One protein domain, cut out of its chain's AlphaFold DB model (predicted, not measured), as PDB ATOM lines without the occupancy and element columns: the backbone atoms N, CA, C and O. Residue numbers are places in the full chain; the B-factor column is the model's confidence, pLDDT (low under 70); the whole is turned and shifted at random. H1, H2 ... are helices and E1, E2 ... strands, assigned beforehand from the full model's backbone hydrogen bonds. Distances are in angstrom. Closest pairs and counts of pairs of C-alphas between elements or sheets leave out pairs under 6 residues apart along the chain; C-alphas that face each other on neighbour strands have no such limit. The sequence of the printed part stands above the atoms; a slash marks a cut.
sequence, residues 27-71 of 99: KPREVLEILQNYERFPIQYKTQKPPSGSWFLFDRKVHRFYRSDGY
ATOM      1  N   LYS A  27      49.441  17.687 -34.779       80.38
ATOM      2  CA  LYS A  27      50.486  18.454 -34.099       80.38
ATOM      3  C   LYS A  27      49.943  18.979 -32.764       80.38
ATOM      4  O   LYS A  27      48.767  19.333 -32.696       80.38
ATOM      5  N   PRO A  28      50.785  19.179 -31.731       78.38
ATOM      6  CA  PRO A  28      50.336  19.698 -30.432       78.38
ATOM      7  C   PRO A  28      49.528  21.001 -30.517       78.38
ATOM      8  O   PRO A  28      48.577  21.206 -29.768       78.38
ATOM      9  N   ARG A  29      49.871  21.876 -31.472       80.69
ATOM     10  CA  ARG A  29      49.123  23.109 -31.739       80.69
ATOM     11  C   ARG A  29      47.691  22.835 -32.213       80.69
ATOM     12  O   ARG A  29      46.773  23.490 -31.740       80.69
ATOM     13  N   GLU A  30      47.506  21.874 -33.112       80.88
ATOM     14  CA  GLU A  30      46.189  21.500 -33.643       80.88
ATOM     15  C   GLU A  30      45.326  20.887 -32.534       80.88
ATOM     16  O   GLU A  30      44.156  21.232 -32.401       80.88
ATOM     17  N   VAL A  31      45.924  20.054 -31.673       80.69
ATOM     18  CA  VAL A  31      45.250  19.508 -30.485       80.69
ATOM     19  C   VAL A  31      44.799  20.625 -29.542       80.69
ATOM     20  O   VAL A  31      43.647  20.633 -29.111       80.69
ATOM     21  N   LEU A  32      45.673  21.592 -29.242       81.88
ATOM     22  CA  LEU A  32      45.328  22.731 -28.389       81.88
ATOM     23  C   LEU A  32      44.163  23.540 -28.975       81.88
ATOM     24  O   LEU A  32      43.228  23.879 -28.251       81.88
ATOM     25  N   GLU A  33      44.201  23.818 -30.278       81.12
ATOM     26  CA  GLU A  33      43.148  24.560 -30.975       81.12
ATOM     27  C   GLU A  33      41.809  23.799 -30.963       81.12
ATOM     28  O   GLU A  33      40.769  24.410 -30.697       81.12
ATOM     29  N   ILE A  34      41.816  22.470 -31.156       82.69
ATOM     30  CA  ILE A  34      40.616  21.626 -31.016       82.69
ATOM     31  C   ILE A  34      40.047  21.722 -29.598       82.69
ATOM     32  O   ILE A  34      38.847  21.942 -29.428       82.69
ATOM     33  N   LEU A  35      40.895  21.567 -28.578       81.88
ATOM     34  CA  LEU A  35      40.461  21.558 -27.181       81.88
ATOM     35  C   LEU A  35      39.941  22.926 -26.727       81.88
ATOM     36  O   LEU A  35      38.973  22.980 -25.976       81.88
ATOM     37  N   GLN A  36      40.516  24.031 -27.207       82.62
ATOM     38  CA  GLN A  36      40.012  25.381 -26.928       82.62
ATOM     39  C   GLN A  36      38.658  25.664 -27.594       82.62
ATOM     40  O   GLN A  36      37.882  26.468 -27.085       82.62
ATOM     41  N   ASN A  37      38.359  24.991 -28.706       83.06
ATOM     42  CA  ASN A  37      37.119  25.151 -29.466       83.06
ATOM     43  C   ASN A  37      36.184  23.936 -29.329       83.06
ATOM     44  O   ASN A  37      35.357  23.704 -30.211       83.06
ATOM     45  N   TYR A  38      36.293  23.167 -28.238       81.88
ATOM     46  CA  TYR A  38      35.566  21.903 -28.051       81.88
ATOM     47  C   TYR A  38      34.043  22.035 -28.232       81.88
ATOM     48  O   TYR A  38      33.401  21.109 -28.715       81.88
ATOM     49  N   GLU A  39      33.467  23.194 -27.900       82.00
ATOM     50  CA  GLU A  39      32.031  23.492 -28.033       82.00
ATOM     51  C   GLU A  39      31.541  23.496 -29.488       82.00
ATOM     52  O   GLU A  39      30.350  23.334 -29.745       82.00
ATOM     53  N   ARG A  40      32.453  23.660 -30.455       83.50
ATOM     54  CA  ARG A  40      32.148  23.622 -31.895       83.50
ATOM     55  C   ARG A  40      32.078  22.201 -32.450       83.50
ATOM     56  O   ARG A  40      31.742  22.020 -33.619       83.50
ATOM     57  N   PHE A  41      32.410  21.203 -31.639       82.06
ATOM     58  CA  PHE A  41      32.514  19.816 -32.055       82.06
ATOM     59  C   PHE A  41      31.527  18.930 -31.299       82.06
ATOM     60  O   PHE A  41      31.249  19.158 -30.121       82.06
ATOM     61  N   PRO A  42      31.002  17.878 -31.949       82.06
ATOM     62  CA  PRO A  42      30.155  16.924 -31.260       82.06
ATOM     63  C   PRO A  42      30.975  16.158 -30.218       82.06
ATOM     64  O   PRO A  42      31.961  15.493 -30.544       82.06
ATOM     65  N   ILE A  43      30.530  16.211 -28.963       81.94
ATOM     66  CA  ILE A  43      31.044  15.334 -27.912       81.94
ATOM     67  C   ILE A  43      30.407  13.961 -28.110       81.94
ATOM     68  O   ILE A  43      29.183  13.814 -28.085       81.94
ATOM     69  N   GLN A  44      31.242  12.951 -28.320       80.00
ATOM     70  CA  GLN A  44      30.803  11.587 -28.540       80.00
ATOM     71  C   GLN A  44      30.634  10.852 -27.206       80.00
ATOM     72  O   GLN A  44      31.420  11.014 -26.275       80.00
ATOM     73  N   TYR A  45      29.603  10.011 -27.121       72.38
ATOM     74  CA  TYR A  45      29.343   9.192 -25.933       72.38
ATOM     75  C   TYR A  45      29.924   7.783 -26.049       72.38
ATOM     76  O   TYR A  45      30.237   7.172 -25.038       72.38
ATOM     77  N   LYS A  46      30.037   7.227 -27.260       74.81
ATOM     78  CA  LYS A  46      30.633   5.905 -27.495       74.81
ATOM     79  C   LYS A  46      31.191   5.795 -28.907       74.81
ATOM     80  O   LYS A  46      30.631   6.367 -29.840       74.81
ATOM     81  N   THR A  47      32.222   4.986 -29.074       76.38
ATOM     82  CA  THR A  47      32.746   4.578 -30.381       76.38
ATOM     83  C   THR A  47      32.741   3.053 -30.455       76.38
ATOM     84  O   THR A  47      32.807   2.381 -29.431       76.38
ATOM     85  N   GLN A  48      32.562   2.479 -31.646       80.81
ATOM     86  CA  GLN A  48      32.679   1.033 -31.847       80.81
ATOM     87  C   GLN A  48      33.406   0.768 -33.164       80.81
ATOM     88  O   GLN A  48      32.824   0.929 -34.231       80.81
ATOM     89  N   LYS A  49      34.683   0.394 -33.066       79.75
ATOM     90  CA  LYS A  49      35.628   0.165 -34.162       79.75
ATOM     91  C   LYS A  49      35.616   1.300 -35.196       79.75
ATOM     92  O   LYS A  49      35.301   1.056 -36.362       79.75
ATOM     93  N   PRO A  50      35.896   2.551 -34.779       80.56
ATOM     94  CA  PRO A  50      35.918   3.679 -35.703       80.56
ATOM     95  C   PRO A  50      36.969   3.480 -36.806       80.56
ATOM     96  O   PRO A  50      38.010   2.880 -36.539       80.56
ATOM     97  N   PRO A  51      36.731   3.966 -38.036       79.94
ATOM     98  CA  PRO A  51      37.700   3.829 -39.119       79.94
ATOM     99  C   PRO A  51      39.014   4.553 -38.788       79.94
ATOM    100  O   PRO A  51      39.020   5.516 -38.023       79.94
ATOM    101  N   SER A  52      40.123   4.105 -39.380       75.00
ATOM    102  CA  SER A  52      41.440   4.733 -39.190       75.00
ATOM    103  C   SER A  52      41.418   6.231 -39.529       75.00
ATOM    104  O   SER A  52      40.751   6.635 -40.486       75.00
ATOM    105  N   GLY A  53      42.135   7.046 -38.748       75.38
ATOM    106  CA  GLY A  53      42.152   8.507 -38.892       75.38
ATOM    107  C   GLY A  53      40.875   9.201 -38.402       75.38
ATOM    108  O   GLY A  53      40.604  10.338 -38.786       75.38
ATOM    109  N   SER A  54      40.062   8.515 -37.595       78.50
ATOM    110  CA  SER A  54      38.940   9.135 -36.883       78.50
ATOM    111  C   SER A  54      39.408   9.696 -35.553       78.50
ATOM    112  O   SER A  54      40.192   9.059 -34.863       78.50
ATOM    113  N   TRP A  55      38.847  10.828 -35.150       82.25
ATOM    114  CA  TRP A  55      39.105  11.428 -33.850       82.25
ATOM    115  C   TRP A  55      37.791  11.810 -33.170       82.25
ATOM    116  O   TRP A  55      36.791  12.093 -33.837       82.25
ATOM    117  N   PHE A  56      37.787  11.801 -31.839       81.56
ATOM    118  CA  PHE A  56      36.590  12.032 -31.034       81.56
ATOM    119  C   PHE A  56      36.908  12.873 -29.804       81.56
ATOM    120  O   PHE A  56      37.958  12.708 -29.179       81.56
ATOM    121  N   LEU A  57      35.956  13.728 -29.426       85.12
ATOM    122  CA  LEU A  57      35.951  14.386 -28.126       85.12
ATOM    123  C   LEU A  57      35.046  13.630 -27.168       85.12
ATOM    124  O   LEU A  57      33.896  13.342 -27.498       85.12
ATOM    125  N   PHE A  58      35.549  13.358 -25.970       79.06
ATOM    126  CA  PHE A  58      34.780  12.734 -24.896       79.06
ATOM    127  C   PHE A  58      34.718  13.649 -23.675       79.06
ATOM    128  O   PHE A  58      35.720  14.262 -23.301       79.06
ATOM    129  N   ASP A  59      33.564  13.678 -23.004       78.38
ATOM    130  CA  ASP A  59      33.456  14.222 -21.649       78.38
ATOM    131  C   ASP A  59      33.878  13.153 -20.632       78.38
ATOM    132  O   ASP A  59      33.221  12.118 -20.457       78.38
ATOM    133  N   ARG A  60      34.965  13.426 -19.910       72.25
ATOM    134  CA  ARG A  60      35.531  12.528 -18.898       72.25
ATOM    135  C   ARG A  60      34.574  12.225 -17.750       72.25
ATOM    136  O   ARG A  60      34.643  11.143 -17.166       72.25
ATOM    137  N   LYS A  61      33.707  13.174 -17.377       71.00
ATOM    138  CA  LYS A  61      32.763  12.989 -16.262       71.00
ATOM    139  C   LYS A  61      31.735  11.918 -16.592       71.00
ATOM    140  O   LYS A  61      31.304  11.180 -15.706       71.00
ATOM    141  N   VAL A  62      31.378  11.841 -17.867       67.31
ATOM    142  CA  VAL A  62      30.329  10.971 -18.384       67.31
ATOM    143  C   VAL A  62      30.909   9.643 -18.873       67.31
ATOM    144  O   VAL A  62      30.270   8.604 -18.708       67.31
ATOM    145  N   HIS A  63      32.131   9.642 -19.413       68.06
ATOM    146  CA  HIS A  63      32.697   8.473 -20.076       68.06
ATOM    147  C   HIS A  63      34.003   7.976 -19.436       68.06
ATOM    148  O   HIS A  63      35.110   8.244 -19.897       68.06
ATOM    149  N   ARG A  64      33.870   7.178 -18.364       66.88
ATOM    150  CA  ARG A  64      35.011   6.540 -17.671       66.88
ATOM    151  C   ARG A  64      35.660   5.393 -18.464       66.88
ATOM    152  O   ARG A  64      36.774   5.001 -18.136       66.88
ATOM    153  N   PHE A  65      34.978   4.860 -19.484       67.56
ATOM    154  CA  PHE A  65      35.394   3.676 -20.249       67.56
ATOM    155  C   PHE A  65      35.553   3.958 -21.751       67.56
ATOM    156  O   PHE A  65      35.115   3.164 -22.576       67.56
ATOM    157  N   TYR A  66      36.222   5.053 -22.116       67.31
ATOM    158  CA  TYR A  66      36.514   5.402 -23.520       67.31
ATOM    159  C   TYR A  66      37.298   4.318 -24.285       67.31
ATOM    160  O   TYR A  66      37.226   4.252 -25.503       67.31
ATOM    161  N   ARG A  67      37.966   3.406 -23.566       67.12
ATOM    162  CA  ARG A  67      38.622   2.208 -24.118       67.12
ATOM    163  C   ARG A  67      37.675   1.062 -24.483       67.12
ATOM    164  O   ARG A  67      38.124   0.037 -24.985       67.12
ATOM    165  N   SER A  68      36.375   1.191 -24.221       72.19
ATOM    166  CA  SER A  68      35.357   0.227 -24.656       72.19
ATOM    167  C   SER A  68      34.933   0.476 -26.111       72.19
ATOM    168  O   SER A  68      33.757   0.346 -26.455       72.19
ATOM    169  N   ASP A  69      35.891   0.820 -26.967       72.69
ATOM    170  CA  ASP A  69      35.688   1.151 -28.375       72.69
ATOM    171  C   ASP A  69      35.594  -0.087 -29.281       72.69
ATOM    172  O   ASP A  69      35.452   0.019 -30.493       72.69
ATOM    173  N   GLY A  70      35.657  -1.293 -28.715       75.31
ATOM    174  CA  GLY A  70      35.534  -2.547 -29.453       75.31
ATOM    175  C   GLY A  70      36.794  -2.976 -30.208       75.31
ATOM    176  O   GLY A  70      36.752  -4.024 -30.863       75.31
ATOM    177  N   TYR A  71      37.902  -2.234 -30.115       76.75
ATOM    178  CA  TYR A  71      39.200  -2.713 -30.580       76.75
ATOM    179  C   TYR A  71      39.805  -3.710 -29.585       76.75
ATOM    180  O   TYR A  71      39.689  -3.578 -28.365       76.75
TER     181      TYR A  71
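This is residues 27 to 71 of the 99 residues of the protein "Calmodulin-binding transcription activator 2" of Aegilops tauschii (UniProt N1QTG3). The domain has little regular structure: a short helix, H1, lies at one end, and a body of long loops holds the short strand E1. Residues 27 to 33 stick out; after H1 the chain runs past E1, swings out in a wide loop and comes back into E1, and residues 60 to 71 fold back. The printed part has 45 residues, only 13 in the named elements, H1 then E1; the class is mixed. It is only just loose, close to compact, with a radius of gyration of the C-alphas of 11.4 A and spans of 29 by 25 by 16 A.

H1, residues 28 to 36, measures 12.3 A from C-alpha 28 at (50.336, 19.698, -30.432) to C-alpha 36. E1, residues 56 to 59, measures 10.1 A and ends at C-alpha 59 (33.456, 14.222, -21.649).

H1 and E1 are apart. E1 pairs with no named strand. In H1 every O i to N i+4 pair is within hydrogen-bond range.

The farthest C-alphas, of Arg 29 and Gly 70, are 29.1 A apart. The printed part has no cut. The link from H1 to E1, 19 residues, is long. Residues 62 to 67 have pLDDT under 70.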